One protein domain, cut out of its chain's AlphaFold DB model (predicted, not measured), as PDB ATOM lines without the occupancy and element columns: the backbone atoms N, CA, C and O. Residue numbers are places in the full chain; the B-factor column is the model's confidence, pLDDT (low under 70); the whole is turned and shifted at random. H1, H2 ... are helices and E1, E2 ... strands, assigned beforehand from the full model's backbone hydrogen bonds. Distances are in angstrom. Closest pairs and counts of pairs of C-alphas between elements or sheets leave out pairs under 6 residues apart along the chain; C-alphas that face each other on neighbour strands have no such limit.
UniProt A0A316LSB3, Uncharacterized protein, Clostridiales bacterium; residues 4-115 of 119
ATOM      1  N   THR A   4      39.960 -17.429  -2.123       88.81
ATOM      2  CA  THR A   4      39.394 -16.923  -3.385       88.81
ATOM      3  C   THR A   4      38.487 -17.945  -4.075       88.81
ATOM      4  O   THR A   4      37.465 -17.577  -4.652       88.81
ATOM      5  N   LYS A   5      38.825 -19.238  -4.001       90.12
ATOM      6  CA  LYS A   5      37.999 -20.315  -4.569       90.12
ATOM      7  C   LYS A   5      36.689 -20.465  -3.795       90.12
ATOM      8  O   LYS A   5      35.635 -20.559  -4.415       90.12
ATOM      9  N   LEU A   6      36.760 -20.430  -2.463       91.19
ATOM     10  CA  LEU A   6      35.582 -20.520  -1.600       91.19
ATOM     11  C   LEU A   6      34.645 -19.319  -1.794       91.19
ATOM     12  O   LEU A   6      33.442 -19.495  -1.938       91.19
ATOM     13  N   ARG A   7      35.195 -18.104  -1.894       91.88
ATOM     14  CA  ARG A   7      34.417 -16.891  -2.193       91.88
ATOM     15  C   ARG A   7      33.642 -17.012  -3.503       91.88
ATOM     16  O   ARG A   7      32.449 -16.729  -3.533       91.88
ATOM     17  N   LYS A   8      34.302 -17.468  -4.575       90.75
ATOM     18  CA  LYS A   8      33.636 -17.706  -5.867       90.75
ATOM     19  C   LYS A   8      32.512 -18.727  -5.729       90.75
ATOM     20  O   LYS A   8      31.431 -18.474  -6.235       90.75
ATOM     21  N   GLN A   9      32.756 -19.820  -5.002       91.31
ATOM     22  CA  GLN A   9      31.756 -20.857  -4.759       91.31
ATOM     23  C   GLN A   9      30.517 -20.313  -4.036       91.31
ATOM     24  O   GLN A   9      29.411 -20.634  -4.453       91.31
ATOM     25  N   VAL A  10      30.695 -19.479  -3.005       90.62
ATOM     26  CA  VAL A  10      29.595 -18.824  -2.270       90.62
ATOM     27  C   VAL A  10      28.748 -17.952  -3.202       90.62
ATOM     28  O   VAL A  10      27.528 -18.083  -3.224       90.62
ATOM     29  N   LEU A  11      29.391 -17.086  -3.991       88.75
ATOM     30  CA  LEU A  11      28.694 -16.154  -4.887       88.75
ATOM     31  C   LEU A  11      28.010 -16.858  -6.063       88.75
ATOM     32  O   LEU A  11      27.028 -16.351  -6.597       88.75
ATOM     33  N   SER A  12      28.514 -18.026  -6.461       90.25
ATOM     34  CA  SER A  12      27.953 -18.838  -7.539       90.25
ATOM     35  C   SER A  12      27.018 -19.945  -7.045       90.25
ATOM     36  O   SER A  12      26.755 -20.878  -7.804       90.25
ATOM     37  N   LEU A  13      26.566 -19.910  -5.783       90.88
ATOM     38  CA  LEU A  13      25.667 -20.934  -5.251       90.88
ATOM     39  C   LEU A  13      24.356 -20.960  -6.052       90.88
ATOM     40  O   LEU A  13      23.688 -19.925  -6.150       90.88
ATOM     41  N   PRO A  14      23.946 -22.125  -6.591       91.81
ATOM     42  CA  PRO A  14      22.625 -22.277  -7.182       91.81
ATOM     43  C   PRO A  14      21.526 -21.945  -6.169       91.81
ATOM     44  O   PRO A  14      21.689 -22.162  -4.966       91.81
ATOM     45  N   MET A  15      20.379 -21.463  -6.643       92.56
ATOM     46  CA  MET A  15      19.207 -21.293  -5.782       92.56
ATOM     47  C   MET A  15      18.851 -22.623  -5.100       92.56
ATOM     48  O   MET A  15      18.954 -23.687  -5.710       92.56
ATOM     49  N   ASN A  16      18.425 -22.551  -3.840       92.12
ATOM     50  CA  ASN A  16      18.086 -23.690  -2.989       92.12
ATOM     51  C   ASN A  16      19.259 -24.646  -2.695       92.12
ATOM     52  O   ASN A  16      19.040 -25.781  -2.275       92.12
ATOM     53  N   SER A  17      20.504 -24.201  -2.881       93.62
ATOM     54  CA  SER A  17      21.686 -24.959  -2.466       93.62
ATOM     55  C   SER A  17      22.197 -24.508  -1.098       93.62
ATOM     56  O   SER A  17      22.059 -23.343  -0.712       93.62
ATOM     57  N   ILE A  18      22.787 -25.455  -0.367       95.62
ATOM     58  CA  ILE A  18      23.438 -25.223   0.922       95.62
ATOM     59  C   ILE A  18      24.933 -25.476   0.753       95.62
ATOM     60  O   ILE A  18      25.342 -26.540   0.285       95.62
ATOM     61  N   LEU A  19      25.747 -24.510   1.169       95.62
ATOM     62  CA  LEU A  19      27.181 -24.686   1.353       95.62
ATOM     63  C   LEU A  19      27.501 -24.768   2.837       95.62
ATOM     64  O   LEU A  19      27.073 -23.911   3.604       95.62
ATOM     65  N   TYR A  20      28.308 -25.752   3.217       96.44
ATOM     66  CA  TYR A  20      28.804 -25.895   4.578       96.44
ATOM     67  C   TYR A  20      30.248 -25.416   4.691       96.44
ATOM     68  O   TYR A  20      31.090 -25.735   3.849       96.44
ATOM     69  N   ILE A  21      30.522 -24.660   5.748       95.00
ATOM     70  CA  ILE A  21      31.823 -24.089   6.065       95.00
ATOM     71  C   ILE A  21      32.264 -24.619   7.427       95.00
ATOM     72  O   ILE A  21      31.552 -24.489   8.425       95.00
ATOM     73  N   ASP A  22      33.453 -25.218   7.443       94.44
ATOM     74  CA  ASP A  22      34.102 -25.684   8.662       94.44
ATOM     75  C   ASP A  22      34.475 -24.505   9.563       94.44
ATOM     76  O   ASP A  22      34.960 -23.473   9.096       94.44
ATOM     77  N   VAL A  23      34.282 -24.686  10.867       93.69
ATOM     78  CA  VAL A  23      34.688 -23.736  11.905       93.69
ATOM     79  C   VAL A  23      35.551 -24.444  12.949       93.69
ATOM     80  O   VAL A  23      35.438 -25.662  13.108       93.69
ATOM     81  N   PRO A  24      36.423 -23.721  13.673       94.50
ATOM     82  CA  PRO A  24      37.144 -24.296  14.802       94.50
ATOM     83  C   PRO A  24      36.176 -24.916  15.815       94.50
ATOM     84  O   PRO A  24      35.119 -24.350  16.095       94.50
ATOM     85  N   LYS A  25      36.545 -26.067  16.393       93.50
ATOM     86  CA  LYS A  25      35.678 -26.818  17.323       93.50
ATOM     87  C   LYS A  25      35.162 -25.964  18.481       93.50
ATOM     88  O   LYS A  25      33.997 -26.071  18.842       93.50
ATOM     89  N   GLU A  26      36.015 -25.113  19.045       94.31
ATOM     90  CA  GLU A  26      35.645 -24.239  20.162       94.31
ATOM     91  C   GLU A  26      34.579 -23.212  19.768       94.31
ATOM     92  O   GLU A  26      33.632 -22.977  20.517       94.31
ATOM     93  N   ASP A  27      34.692 -22.627  18.574       93.62
ATOM     94  CA  ASP A  27      33.692 -21.692  18.061       93.62
ATOM     95  C   ASP A  27      32.401 -22.412  17.671       93.62
ATOM     96  O   ASP A  27      31.311 -21.923  17.967       93.62
ATOM     97  N   GLY A  28      32.511 -23.606  17.079       95.12
ATOM     98  CA  GLY A  28      31.370 -24.476  16.804       95.12
ATOM     99  C   GLY A  28      30.597 -24.828  18.077       95.12
ATOM    100  O   GLY A  28      29.376 -24.691  18.111       95.12
ATOM    101  N   ALA A  29      31.296 -25.178  19.158       95.19
ATOM    102  CA  ALA A  29      30.681 -25.459  20.453       95.19
ATOM    103  C   ALA A  29      29.933 -24.238  21.016       95.19
ATOM    104  O   ALA A  29      28.798 -24.379  21.476       95.19
ATOM    105  N   LYS A  30      30.517 -23.034  20.925       96.25
ATOM    106  CA  LYS A  30      29.846 -21.783  21.330       96.25
ATOM    107  C   LYS A  30      28.573 -21.540  20.516       96.25
ATOM    108  O   LYS A  30      27.517 -21.310  21.099       96.25
ATOM    109  N   LEU A  31      28.644 -21.656  19.189       97.25
ATOM    110  CA  LEU A  31      27.480 -21.503  18.308       97.25
ATOM    111  C   LEU A  31      26.400 -22.559  18.584       97.25
ATOM    112  O   LEU A  31      25.208 -22.252  18.536       97.25
ATOM    113  N   CYS A  32      26.805 -23.789  18.903       97.00
ATOM    114  CA  CYS A  32      25.894 -24.868  19.268       97.00
ATOM    115  C   CYS A  32      25.136 -24.552  20.565       97.00
ATOM    116  O   CYS A  32      23.911 -24.674  20.602       97.00
ATOM    117  N   LEU A  33      25.844 -24.084  21.598       97.00
ATOM    118  CA  LEU A  33      25.241 -23.685  22.872       97.00
ATOM    119  C   LEU A  33      24.252 -22.531  22.697       97.00
ATOM    120  O   LEU A  33      23.128 -22.618  23.191       97.00
ATOM    121  N   GLU A  34      24.627 -21.491  21.951       97.44
ATOM    122  CA  GLU A  34      23.735 -20.363  21.656       97.44
ATOM    123  C   GLU A  34      22.486 -20.826  20.888       97.44
ATOM    124  O   GLU A  34      21.366 -20.444  21.228       97.44
ATOM    125  N   ARG A  35      22.633 -21.731  19.910       96.06
ATOM    126  CA  ARG A  35      21.498 -22.324  19.180       96.06
ATOM    127  C   ARG A  35      20.564 -23.121  20.095       96.06
ATOM    128  O   ARG A  35      19.346 -22.997  19.968       96.06
ATOM    129  N   ILE A  36      21.107 -23.942  20.995       96.50
ATOM    130  CA  ILE A  36      20.311 -24.705  21.973       96.50
ATOM    131  C   ILE A  36      19.546 -23.741  22.883       96.50
ATOM    132  O   ILE A  36      18.344 -23.910  23.095       96.50
ATOM    133  N   LYS A  37      20.219 -22.699  23.368       97.25
ATOM    134  CA  LYS A  37      19.621 -21.679  24.227       97.25
ATOM    135  C   LYS A  37      18.509 -20.906  23.520       97.25
ATOM    136  O   LYS A  37      17.436 -20.750  24.094       97.25
ATOM    137  N   LEU A  38      18.710 -20.509  22.262       96.69
ATOM    138  CA  LEU A  38      17.664 -19.898  21.436       96.69
ATOM    139  C   LEU A  38      16.444 -20.805  21.294       96.69
ATOM    140  O   LEU A  38      15.320 -20.334  21.438       96.69
ATOM    141  N   SER A  39      16.659 -22.102  21.056       94.75
ATOM    142  CA  SER A  39      15.563 -23.069  20.967       94.75
ATOM    143  C   SER A  39      14.789 -23.173  22.282       94.75
ATOM    144  O   SER A  39      13.564 -23.214  22.258       94.75
ATOM    145  N   ALA A  40      15.481 -23.196  23.422       95.12
ATOM    146  CA  ALA A  40      14.838 -23.245  24.733       95.12
ATOM    147  C   ALA A  40      14.030 -21.968  25.024       95.12
ATOM    148  O   ALA A  40      12.890 -22.050  25.478       95.12
ATOM    149  N   LEU A  41      14.589 -20.794  24.714       94.00
ATOM    150  CA  LEU A  41      13.920 -19.503  24.897       94.00
ATOM    151  C   LEU A  41      12.696 -19.352  23.976       94.00
ATOM    152  O   LEU A  41      11.650 -18.910  24.442       94.00
ATOM    153  N   ASP A  42      12.777 -19.785  22.711       91.31
ATOM    154  CA  ASP A  42      11.624 -19.810  21.791       91.31
ATOM    155  C   ASP A  42      10.514 -20.738  22.310       91.31
ATOM    156  O   ASP A  42       9.339 -20.363  22.323       91.31
ATOM    157  N   CYS A  43      10.869 -21.921  22.826       90.81
ATOM    158  CA  CYS A  43       9.903 -22.804  23.481       90.81
ATOM    159  C   CYS A  43       9.217 -22.111  24.669       90.81
ATOM    160  O   CYS A  43       7.992 -22.178  24.775       90.81
ATOM    161  N   LEU A  44       9.965 -21.417  25.532       88.44
ATOM    162  CA  LEU A  44       9.398 -20.695  26.676       88.44
ATOM    163  C   LEU A  44       8.460 -19.560  26.239       88.44
ATOM    164  O   LEU A  44       7.377 -19.425  26.806       88.44
ATOM    165  N   LEU A  45       8.823 -18.793  25.205       84.38
ATOM    166  CA  LEU A  45       7.972 -17.729  24.654       84.38
ATOM    167  C   LEU A  45       6.653 -18.272  24.090       84.38
ATOM    168  O   LEU A  45       5.598 -17.656  24.258       84.38
ATOM    169  N   ARG A  46       6.697 -19.430  23.422       82.81
ATOM    170  CA  ARG A  46       5.510 -20.069  22.833       82.81
ATOM    171  C   ARG A  46       4.610 -20.739  23.867       82.81
ATOM    172  O   ARG A  46       3.400 -20.731  23.682       82.81
ATOM    173  N   SER A  47       5.191 -21.323  24.914       77.81
ATOM    174  CA  SER A  47       4.460 -22.168  25.868       77.81
ATOM    175  C   SER A  47       3.724 -21.379  26.946       77.81
ATOM    176  O   SER A  47       2.741 -21.875  27.484       77.81
ATOM    177  N   ASN A  48       4.204 -20.184  27.294       61.22
ATOM    178  CA  ASN A  48       3.822 -19.576  28.567       61.22
ATOM    179  C   ASN A  48       2.705 -18.525  28.512       61.22
ATOM    180  O   ASN A  48       2.238 -18.157  29.582       61.22
ATOM    181  N   PHE A  49       2.257 -18.018  27.353       60.88
ATOM    182  CA  PHE A  49       1.410 -16.812  27.376       60.88
ATOM    183  C   PHE A  49       0.355 -16.759  26.272       60.88
ATOM    184  O   PHE A  49       0.690 -16.774  25.082       60.88
ATOM    185  N   SER A  50      -0.911 -16.598  26.678       61.28
ATOM    186  CA  SER A  50      -1.942 -16.036  25.801       61.28
ATOM    187  C   SER A  50      -1.527 -14.618  25.372       61.28
ATOM    188  O   SER A  50      -0.805 -13.943  26.104       61.28
ATOM    189  N   GLU A  51      -1.948 -14.135  24.194       60.09
ATOM    190  CA  GLU A  51      -1.545 -12.801  23.693       60.09
ATOM    191  C   GLU A  51      -1.799 -11.669  24.704       60.09
ATOM    192  O   GLU A  51      -1.037 -10.710  24.749       60.09
ATOM    193  N   LYS A  52      -2.814 -11.821  25.566       57.94
ATOM    194  CA  LYS A  52      -3.187 -10.846  26.600       57.94
ATOM    195  C   LYS A  52      -2.266 -10.831  27.827       57.94
ATOM    196  O   LYS A  52      -2.241  -9.832  28.529       57.94
ATOM    197  N   GLU A  53      -1.505 -11.893  28.088       59.12
ATOM    198  CA  GLU A  53      -0.587 -11.986  29.239       59.12
ATOM    199  C   GLU A  53       0.849 -11.563  28.891       59.12
ATOM    200  O   GLU A  53       1.706 -11.490  29.770       59.12
ATOM    201  N   ARG A  54       1.135 -11.287  27.610       61.44
ATOM    202  CA  ARG A  54       2.496 -10.993  27.134       61.44
ATOM    203  C   ARG A  54       2.992  -9.589  27.466       61.44
ATOM    204  O   ARG A  54       4.190  -9.421  27.658       61.44
ATOM    205  N   GLU A  55       2.107  -8.597  27.516       60.12
ATOM    206  CA  GLU A  55       2.508  -7.188  27.652       60.12
ATOM    207  C   GLU A  55       2.808  -6.774  29.104       60.12
ATOM    208  O   GLU A  55       3.623  -5.882  29.325       60.12
ATOM    209  N   GLU A  56       2.220  -7.452  30.096       62.72
ATOM    210  CA  GLU A  56       2.336  -7.077  31.518       62.72
ATOM    211  C   GLU A  56       3.237  -8.014  32.344       62.72
ATOM    212  O   GLU A  56       3.542  -7.731  33.503       62.72
ATOM    213  N   ASN A  57       3.695  -9.131  31.770       73.44
ATOM    214  CA  ASN A  57       4.433 -10.149  32.513       73.44
ATOM    215  C   ASN A  57       5.954  -9.911  32.467       73.44
ATOM    216  O   ASN A  57       6.593 -10.021  31.417       73.44
ATOM    217  N   SER A  58       6.558  -9.630  33.626       76.88
ATOM    218  CA  SER A  58       8.002  -9.386  33.759       76.88
ATOM    219  C   SER A  58       8.859 -10.543  33.236       76.88
ATOM    220  O   SER A  58       9.897 -10.300  32.624       76.88
ATOM    221  N   SER A  59       8.403 -11.791  33.376       81.06
ATOM    222  CA  SER A  59       9.121 -12.964  32.870       81.06
ATOM    223  C   SER A  59       9.140 -13.027  31.341       81.06
ATOM    224  O   SER A  59      10.136 -13.457  30.768       81.06
ATOM    225  N   VAL A  60       8.094 -12.558  30.648       83.50
ATOM    226  CA  VAL A  60       8.100 -12.454  29.170       83.50
ATOM    227  C   VAL A  60       9.186 -11.495  28.720       83.50
ATOM    228  O   VAL A  60       9.927 -11.786  27.778       83.50
ATOM    229  N   LYS A  61       9.275 -10.350  29.400       85.75
ATOM    230  CA  LYS A  61      10.266  -9.324  29.102       85.75
ATOM    231  C   LYS A  61      11.680  -9.864  29.306       85.75
ATOM    232  O   LYS A  61      12.485  -9.765  28.388       85.75
ATOM    233  N   GLU A  62      11.941 -10.524  30.431       89.75
ATOM    234  CA  GLU A  62      13.233 -11.165  30.721       89.75
ATOM    235  C   GLU A  62      13.605 -12.227  29.674       89.75
ATOM    236  O   GLU A  62      14.720 -12.226  29.152       89.75
ATOM    237  N   ILE A  63      12.664 -13.104  29.304       90.56
ATOM    238  CA  ILE A  63      12.899 -14.129  28.274       90.56
ATOM    239  C   ILE A  63      13.177 -13.471  26.915       90.56
ATOM    240  O   ILE A  63      14.059 -13.920  26.185       90.56
ATOM    241  N   THR A  64      12.454 -12.402  26.571       89.88
ATOM    242  CA  THR A  64      12.632 -11.670  25.306       89.88
ATOM    243  C   THR A  64      13.976 -10.943  25.256       89.88
ATOM    244  O   THR A  64      14.654 -10.968  24.223       89.88
ATOM    245  N   GLU A  65      14.391 -10.320  26.357       93.94
ATOM    246  CA  GLU A  65      15.701  -9.678  26.493       93.94
ATOM    247  C   GLU A  65      16.825 -10.705  26.335       93.94
ATOM    248  O   GLU A  65      17.734 -10.516  25.519       93.94
ATOM    249  N   GLU A  66      16.725 -11.838  27.032       96.00
ATOM    250  CA  GLU A  66      17.725 -12.898  26.943       96.00
ATOM    251  C   GLU A  66      17.738 -13.550  25.554       96.00
ATOM    252  O   GLU A  66      18.814 -13.827  25.019       96.00
ATOM    253  N   TYR A  67      16.572 -13.733  24.923       95.69
ATOM    254  CA  TYR A  67      16.463 -14.202  23.539       95.69
ATOM    255  C   TYR A  67      17.172 -13.244  22.587       95.69
ATOM    256  O   TYR A  67      17.998 -13.672  21.784       95.69
ATOM    257  N   THR A  68      16.908 -11.943  22.706       95.69
ATOM    258  CA  THR A  68      17.498 -10.913  21.840       95.69
ATOM    259  C   THR A  68      19.017 -10.864  21.990       95.69
ATOM    260  O   THR A  68      19.744 -10.815  20.991       95.69
ATOM    261  N   LYS A  69      19.517 -10.943  23.227       97.69
ATOM    262  CA  LYS A  69      20.953 -10.986  23.531       97.69
ATOM    263  C   LYS A  69      21.618 -12.239  22.960       97.69
ATOM    264  O   LYS A  69      22.630 -12.134  22.268       97.69
ATOM    265  N   THR A  70      21.021 -13.405  23.206       97.56
ATOM    266  CA  THR A  70      21.484 -14.712  22.706       97.56
ATOM    267  C   THR A  70      21.487 -14.724  21.172       97.56
ATOM    268  O   THR A  70      22.462 -15.128  20.545       97.56
ATOM    269  N   PHE A  71      20.438 -14.187  20.542       97.00
ATOM    270  CA  PHE A  71      20.317 -14.104  19.086       97.00
ATOM    271  C   PHE A  71      21.380 -13.188  18.485       97.00
ATOM    272  O   PHE A  71      22.029 -13.554  17.506       97.00
ATOM    273  N   SER A  72      21.608 -12.028  19.102       96.69
ATOM    274  CA  SER A  72      22.647 -11.090  18.673       96.69
ATOM    275  C   SER A  72      24.039 -11.715  18.773       96.69
ATOM    276  O   SER A  72      24.807 -11.634  17.817       96.69
ATOM    277  N   SER A  73      24.334 -12.398  19.886       97.19
ATOM    278  CA  SER A  73      25.582 -13.153  20.089       97.19
ATOM    279  C   SER A  73      25.770 -14.224  19.010       97.19
ATOM    280  O   SER A  73      26.801 -14.268  18.336       97.19
ATOM    281  N   TYR A  74      24.736 -15.033  18.770       97.75
ATOM    282  CA  TYR A  74      24.737 -16.100  17.773       97.75
ATOM    283  C   TYR A  74      24.992 -15.583  16.349       97.75
ATOM    284  O   TYR A  74      25.866 -16.089  15.641       97.75
ATOM    285  N   VAL A  75      24.256 -14.549  15.933       96.00
ATOM    286  CA  VAL A  75      24.387 -13.951  14.599       96.00
ATOM    287  C   VAL A  75      25.753 -13.284  14.431       96.00
ATOM    288  O   VAL A  75      26.415 -13.506  13.414       96.00
ATOM    289  N   ALA A  76      26.216 -12.525  15.428       95.44
ATOM    290  CA  ALA A  76      27.541 -11.912  15.407       95.44
ATOM    291  C   ALA A  76      28.650 -12.969  15.310       95.44
ATOM    292  O   ALA A  76      29.571 -12.813  14.510       95.44
ATOM    293  N   GLY A  77      28.533 -14.076  16.052       96.50
ATOM    294  CA  GLY A  77      29.473 -15.193  15.989       96.50
ATOM    295  C   GLY A  77      29.556 -15.824  14.597       96.50
ATOM    296  O   GLY A  77      30.655 -16.082  14.106       96.50
ATOM    297  N   ILE A  78      28.416 -16.011  13.922       97.31
ATOM    298  CA  ILE A  78      28.384 -16.505  12.537       97.31
ATOM    299  C   ILE A  78      29.103 -15.536  11.599       97.31
ATOM    300  O   ILE A  78      30.000 -15.951  10.863       97.31
ATOM    301  N   TYR A  79      28.742 -14.250  11.624       95.94
ATOM    302  CA  TYR A  79      29.347 -13.264  10.727       95.94
ATOM    303  C   TYR A  79      30.842 -13.084  10.985       95.94
ATOM    304  O   TYR A  79      31.607 -13.000  10.029       95.94
ATOM    305  N   TYR A  80      31.275 -13.101  12.244       95.62
ATOM    306  CA  TYR A  80      32.688 -13.029  12.597       95.62
ATOM    307  C   TYR A  80      33.486 -14.182  11.971       95.62
ATOM    308  O   TYR A  80      34.491 -13.956  11.297       95.62
ATOM    309  N   ARG A  81      32.994 -15.423  12.095       95.31
ATOM    310  CA  ARG A  81      33.672 -16.589  11.501       95.31
ATOM    311  C   ARG A  81      33.655 -16.554   9.978       95.31
ATOM    312  O   ARG A  81      34.654 -16.879   9.339       95.31
ATOM    313  N   LEU A  82      32.551 -16.116   9.380       95.50
ATOM    314  CA  LEU A  82      32.485 -15.925   7.932       95.50
ATOM    315  C   LEU A  82      33.463 -14.843   7.454       95.50
ATOM    316  O   LEU A  82      34.083 -15.037   6.409       95.50
ATOM    317  N   ALA A  83      33.662 -13.764   8.214       95.00
ATOM    318  CA  ALA A  83      34.611 -12.700   7.881       95.00
ATOM    319  C   ALA A  83      36.059 -13.206   7.888       95.00
ATOM    320  O   ALA A  83      36.813 -12.947   6.951       95.00
ATOM    321  N   GLU A  84      36.450 -13.996   8.886       94.50
ATOM    322  CA  GLU A  84      37.795 -14.582   8.934       94.50
ATOM    323  C   GLU A  84      38.049 -15.563   7.781       94.50
ATOM    324  O   GLU A  84      39.141 -15.603   7.200       94.50
ATOM    325  N   ILE A  85      37.038 -16.354   7.416       94.00
ATOM    326  CA  ILE A  85      37.170 -17.395   6.394       94.00
ATOM    327  C   ILE A  85      37.114 -16.791   4.984       94.00
ATOM    328  O   ILE A  85      37.963 -17.099   4.140       94.00
ATOM    329  N   LEU A  86      36.142 -15.913   4.720       93.69
ATOM    330  CA  LEU A  86      35.819 -15.383   3.390       93.69
ATOM    331  C   LEU A  86      36.396 -13.982   3.127       93.69
ATOM    332  O   LEU A  86      36.603 -13.626   1.966       93.69
ATOM    333  N   GLY A  87      36.719 -13.225   4.173       94.12
ATOM    334  CA  GLY A  87      37.047 -11.798   4.121       94.12
ATOM    335  C   GLY A  87      35.872 -10.928   4.576       94.12
ATOM    336  O   GLY A  87      34.715 -11.248   4.307       94.12
ATOM    337  N   GLU A  88      36.166  -9.816   5.253       93.06
ATOM    338  CA  GLU A  88      35.160  -8.869   5.769       93.06
ATOM    339  C   GLU A  88      34.261  -8.292   4.666       93.06
ATOM    340  O   GLU A  88      33.073  -8.050   4.873       93.06
ATOM    341  N   ASP A  89      34.793  -8.145   3.455       91.81
ATOM    342  CA  ASP A  89      34.064  -7.634   2.297       91.81
ATOM    343  C   ASP A  89      32.934  -8.567   1.823       91.81
ATOM    344  O   ASP A  89      32.017  -8.136   1.124       91.81
ATOM    345  N   MET A  90      32.950  -9.835   2.245       92.56
ATOM    346  CA  MET A  90      31.893 -10.807   1.952       92.56
ATOM    347  C   MET A  90      30.688 -10.697   2.895       92.56
ATOM    348  O   MET A  90      29.649 -11.291   2.610       92.56
ATOM    349  N   ILE A  91      30.781  -9.925   3.981       92.19
ATOM    350  CA  ILE A  91      29.695  -9.779   4.959       92.19
ATOM    351  C   ILE A  91      28.508  -9.014   4.378       92.19
ATOM    352  O   ILE A  91      27.369  -9.410   4.603       92.19
ATOM    353  N   ILE A  92      28.760  -7.975   3.576       89.50
ATOM    354  CA  ILE A  92      27.700  -7.178   2.940       89.50
ATOM    355  C   ILE A  92      26.871  -8.033   1.958       89.50
ATOM    356  O   ILE A  92      25.648  -8.050   2.077       89.50
ATOM    357  N   PRO A  93      27.472  -8.801   1.024       89.50
ATOM    358  CA  PRO A  93      26.706  -9.733   0.196       89.50
ATOM    359  C   PRO A  93      25.923 -10.776   1.001       89.50
ATOM    360  O   PRO A  93      24.801 -11.116   0.635       89.50
ATOM    361  N   LEU A  94      26.509 -11.299   2.082       91.50
ATOM    362  CA  LEU A  94      25.902 -12.359   2.891       91.50
ATOM    363  C   LEU A  94      24.799 -11.863   3.831       91.50
ATOM    364  O   LEU A  94      23.983 -12.676   4.258       91.50
ATOM    365  N   SER A  95      24.742 -10.562   4.121       88.94
ATOM    366  CA  SER A  95      23.646  -9.946   4.873       88.94
ATOM    367  C   SER A  95      22.432  -9.603   4.009       88.94
ATOM    368  O   SER A  95      21.362  -9.300   4.542       88.94
ATOM    369  N   ALA A  96      22.554  -9.694   2.681       88.94
ATOM    370  CA  ALA A  96      21.418  -9.557   1.784       88.94
ATOM    371  C   ALA A  96      20.392 -10.683   2.036       88.94
ATOM    372  O   ALA A  96      20.779 -11.831   2.276       88.94
ATOM    373  N   PRO A  97      19.079 -10.433   1.849       88.19
ATOM    374  CA  PRO A  97      18.011 -11.421   2.083       88.19
ATOM    375  C   PRO A  97      18.049 -12.630   1.120       88.19
ATOM    376  O   PRO A  97      17.182 -13.502   1.143       88.19
ATOM    377  N   CYS A  98      19.061 -12.675   0.256       90.88
ATOM    378  CA  CYS A  98      19.353 -13.734  -0.696       90.88
ATOM    379  C   CYS A  98      20.108 -14.925  -0.090       90.88
ATOM    380  O   CYS A  98      20.300 -15.929  -0.790       90.88
ATOM    381  N   TYR A  99      20.549 -14.796   1.164       93.12
ATOM    382  CA  TYR A  99      21.238 -15.830   1.916       93.12
ATOM    383  C   TYR A  99      20.585 -16.015   3.283       93.12
ATOM    384  O   TYR A  99      20.281 -15.057   3.990       93.12
ATOM    385  N   ARG A 100      20.403 -17.274   3.677       94.31
ATOM    386  CA  ARG A 100      20.095 -17.653   5.054       94.31
ATOM    387  C   ARG A 100      21.325 -18.315   5.649       94.31
ATOM    388  O   ARG A 100      21.831 -19.295   5.106       94.31
ATOM    389  N   LEU A 101      21.774 -17.777   6.773       95.94
ATOM    390  CA  LEU A 101      22.949 -18.245   7.493       95.94
ATOM    391  C   LEU A 101      22.523 -18.936   8.787       95.94
ATOM    392  O   LEU A 101      21.491 -18.602   9.376       95.94
ATOM    393  N   GLY A 102      23.326 -19.884   9.246       96.31
ATOM    394  CA  GLY A 102      23.124 -20.521  10.540       96.31
ATOM    395  C   GLY A 102      24.196 -21.555  10.836       96.31
ATOM    396  O   GLY A 102      25.080 -21.799  10.022       96.31
ATOM    397  N   TYR A 103      24.102 -22.168  12.007       97.69
ATOM    398  CA  TYR A 103      24.950 -23.268  12.430       97.69
ATOM    399  C   TYR A 103      24.143 -24.570  12.448       97.69
ATOM    400  O   TYR A 103      23.069 -24.648  13.052       97.69
ATOM    401  N   ASP A 104      24.659 -25.587  11.770       95.94
ATOM    402  CA  ASP A 104      24.125 -26.943  11.776       95.94
ATOM    403  C   ASP A 104      24.835 -27.742  12.873       95.94
ATOM    404  O   ASP A 104      26.009 -28.082  12.747       95.94
ATOM    405  N   GLY A 105      24.115 -28.030  13.960       91.38
ATOM    406  CA  GLY A 105      24.663 -28.770  15.098       91.38
ATOM    407  C   GLY A 105      24.882 -30.265  14.848       91.38
ATOM    408  O   GLY A 105      25.499 -30.905  15.687       91.38
ATOM    409  N   ILE A 106      24.384 -30.828  13.739       92.00
ATOM    410  CA  ILE A 106      24.648 -32.226  13.358       92.00
ATOM    411  C   ILE A 106      25.929 -32.293  12.528       92.00
ATOM    412  O   ILE A 106      26.770 -33.157  12.755       92.00
ATOM    413  N   GLN A 107      26.082 -31.380  11.565       94.75
ATOM    414  CA  GLN A 107      27.298 -31.311  10.749       94.75
ATOM    415  C   GLN A 107      28.457 -30.585  11.435       94.75
ATOM    416  O   GLN A 107      29.578 -30.647  10.936       94.75
ATOM    417  N   GLU A 108      28.179 -29.889  12.537       95.50
ATOM    418  CA  GLU A 108      29.095 -29.020  13.279       95.50
ATOM    419  C   GLU A 108      29.691 -27.879  12.431       95.50
ATOM    420  O   GLU A 108      30.842 -27.473  12.608       95.50
ATOM    421  N   LYS A 109      28.900 -27.334  11.498       97.50
ATOM    422  CA  LYS A 109      29.349 -26.368  10.478       97.50
ATOM    423  C   LYS A 109      28.424 -25.167  10.366       97.50
ATOM    424  O   LYS A 109      27.228 -25.260  10.637       97.50
ATOM    425  N   ILE A 110      28.959 -24.047   9.881       97.62
ATOM    426  CA  ILE A 110      28.118 -22.940   9.410       97.62
ATOM    427  C   ILE A 110      27.548 -23.319   8.044       97.62
ATOM    428  O   ILE A 110      28.286 -23.771   7.170       97.62
ATOM    429  N   PHE A 111      26.252 -23.113   7.846       97.12
ATOM    430  CA  PHE A 111      25.609 -23.251   6.549       97.12
ATOM    431  C   PHE A 111      25.333 -21.881   5.923       97.12
ATOM    432  O   PHE A 111      24.941 -20.926   6.598       97.12
ATOM    433  N   ILE A 112      25.499 -21.811   4.606       96.19
ATOM    434  CA  ILE A 112      25.069 -20.709   3.751       96.19
ATOM    435  C   ILE A 112      24.042 -21.281   2.781       96.19
ATOM    436  O   ILE A 112      24.390 -22.041   1.877       96.19
ATOM    437  N   TYR A 113      22.776 -20.931   2.976       95.56
ATOM    438  CA  TYR A 113      21.674 -21.351   2.118       95.56
ATOM    439  C   TYR A 113      21.287 -20.226   1.160       95.56
ATOM    440  O   TYR A 113      20.920 -19.136   1.601       95.56
ATOM    441  N   LYS A 114      21.348 -20.480  -0.149       93.44
ATOM    442  CA  LYS A 114      20.937 -19.509  -1.172       93.44
ATOM    443  C   LYS A 114      19.419 -19.548  -1.354       93.44
ATOM    444  O   LYS A 114      18.880 -20.531  -1.857       93.44
ATOM    445  N   THR A 115      18.737 -18.460  -1.012       92.31
ATOM    446  CA  THR A 115      17.265 -18.359  -1.068       92.31
ATOM    447  C   THR A 115      16.741 -17.698  -2.343       92.31
ATOM    448  O   THR A 115      15.575 -17.876  -2.681       92.31
TER     449      THR A 115
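What this domain is: This is residues 4 to 115 of the 119 residues of an uncharacterized protein of Clostridiales bacterium (UniProt A0A316LSB3). A small three-stranded antiparallel sheet sits at one end of a long helical hairpin, H2 and H3, which crosses the strands and runs far on past the sheet to make the longest axis. Two short helices, H1 and H4, lie at the sheet end, and the link at the far tip of the hairpin joins H2 to H3. The 112 printed residues hold, along the chain, H1 E1 H2 H3 H4 E2 E3, with the sheet in the order E1 - E3 - E2; the class is mostly helix. The whole is loose, with a radius of gyration of the C-alphas of 16.5 A, and elongated, spanning 52 by 29 by 24 A.

How they stand to each other: E3, residues 109 to 114, is the inner strand of the sheet, which is only just strongly twisted, its C-alphas up to 4.2 A off the best plane. E1, residues 18 to 22, is antiparallel to E3, with N 21 and O 110 at 2.8 A, within hydrogen-bond range. E2, residues 99 to 104, forms a hairpin with E3, with N 100 and O 113 at 2.8 A. H3, residues 58 to 86, is on the sheet at a height of 8.3 A and runs across the strands, at 80 degrees to E2 on the local plane; its closest C-alpha pair with E2 is Ile 78 and Gly 102, 6.9 A. H2, residues 25 to 47, touches H3, closest at the C-alphas of Glu 34 and Tyr 74, 5.9 A, at a shallow tilt of 29 degrees, opposite ways. H1, residues 4 to 11, is on the same face of the sheet as H3, at a height of 10.8 A. H1 only just touches H3, with 3 pairs of C-alphas within 8 A, the closest being Arg 7 and Leu 86, 6.0 A. H4, residues 88 to 95, touches residues 79 to 83 of H3, closest at the C-alphas of Ala 83 and Ile 91, 6.4 A, and only grazes the sheet with residues 93 to 95. H1 and H2 are apart. Every O i to N i+4 pair is within hydrogen-bond range in H1, H2 and H3; in H4 2 of 4 are.

Where its parts are: H3 is 41.6 A long, from C-alpha 58 at (8.002, -9.386, 33.759) to C-alpha 86 at (35.819, -15.383, 3.390). H2 is 32.7 A long, E3 15.9 A, E2 15.1 A and E1 13.2 A. H4 is 11.6 A and H1 10.8 A long, beginning at C-alpha 4, (39.394, -16.923, -3.385).

The domain as a whole: The C-alphas of Lys 5 and Lys 52, 52.5 A apart, are the two farthest apart. The printed part has no cut and no long link. Residues 48 to 56 are under 70 in pLDDT; the mean of the printed part is 90.3.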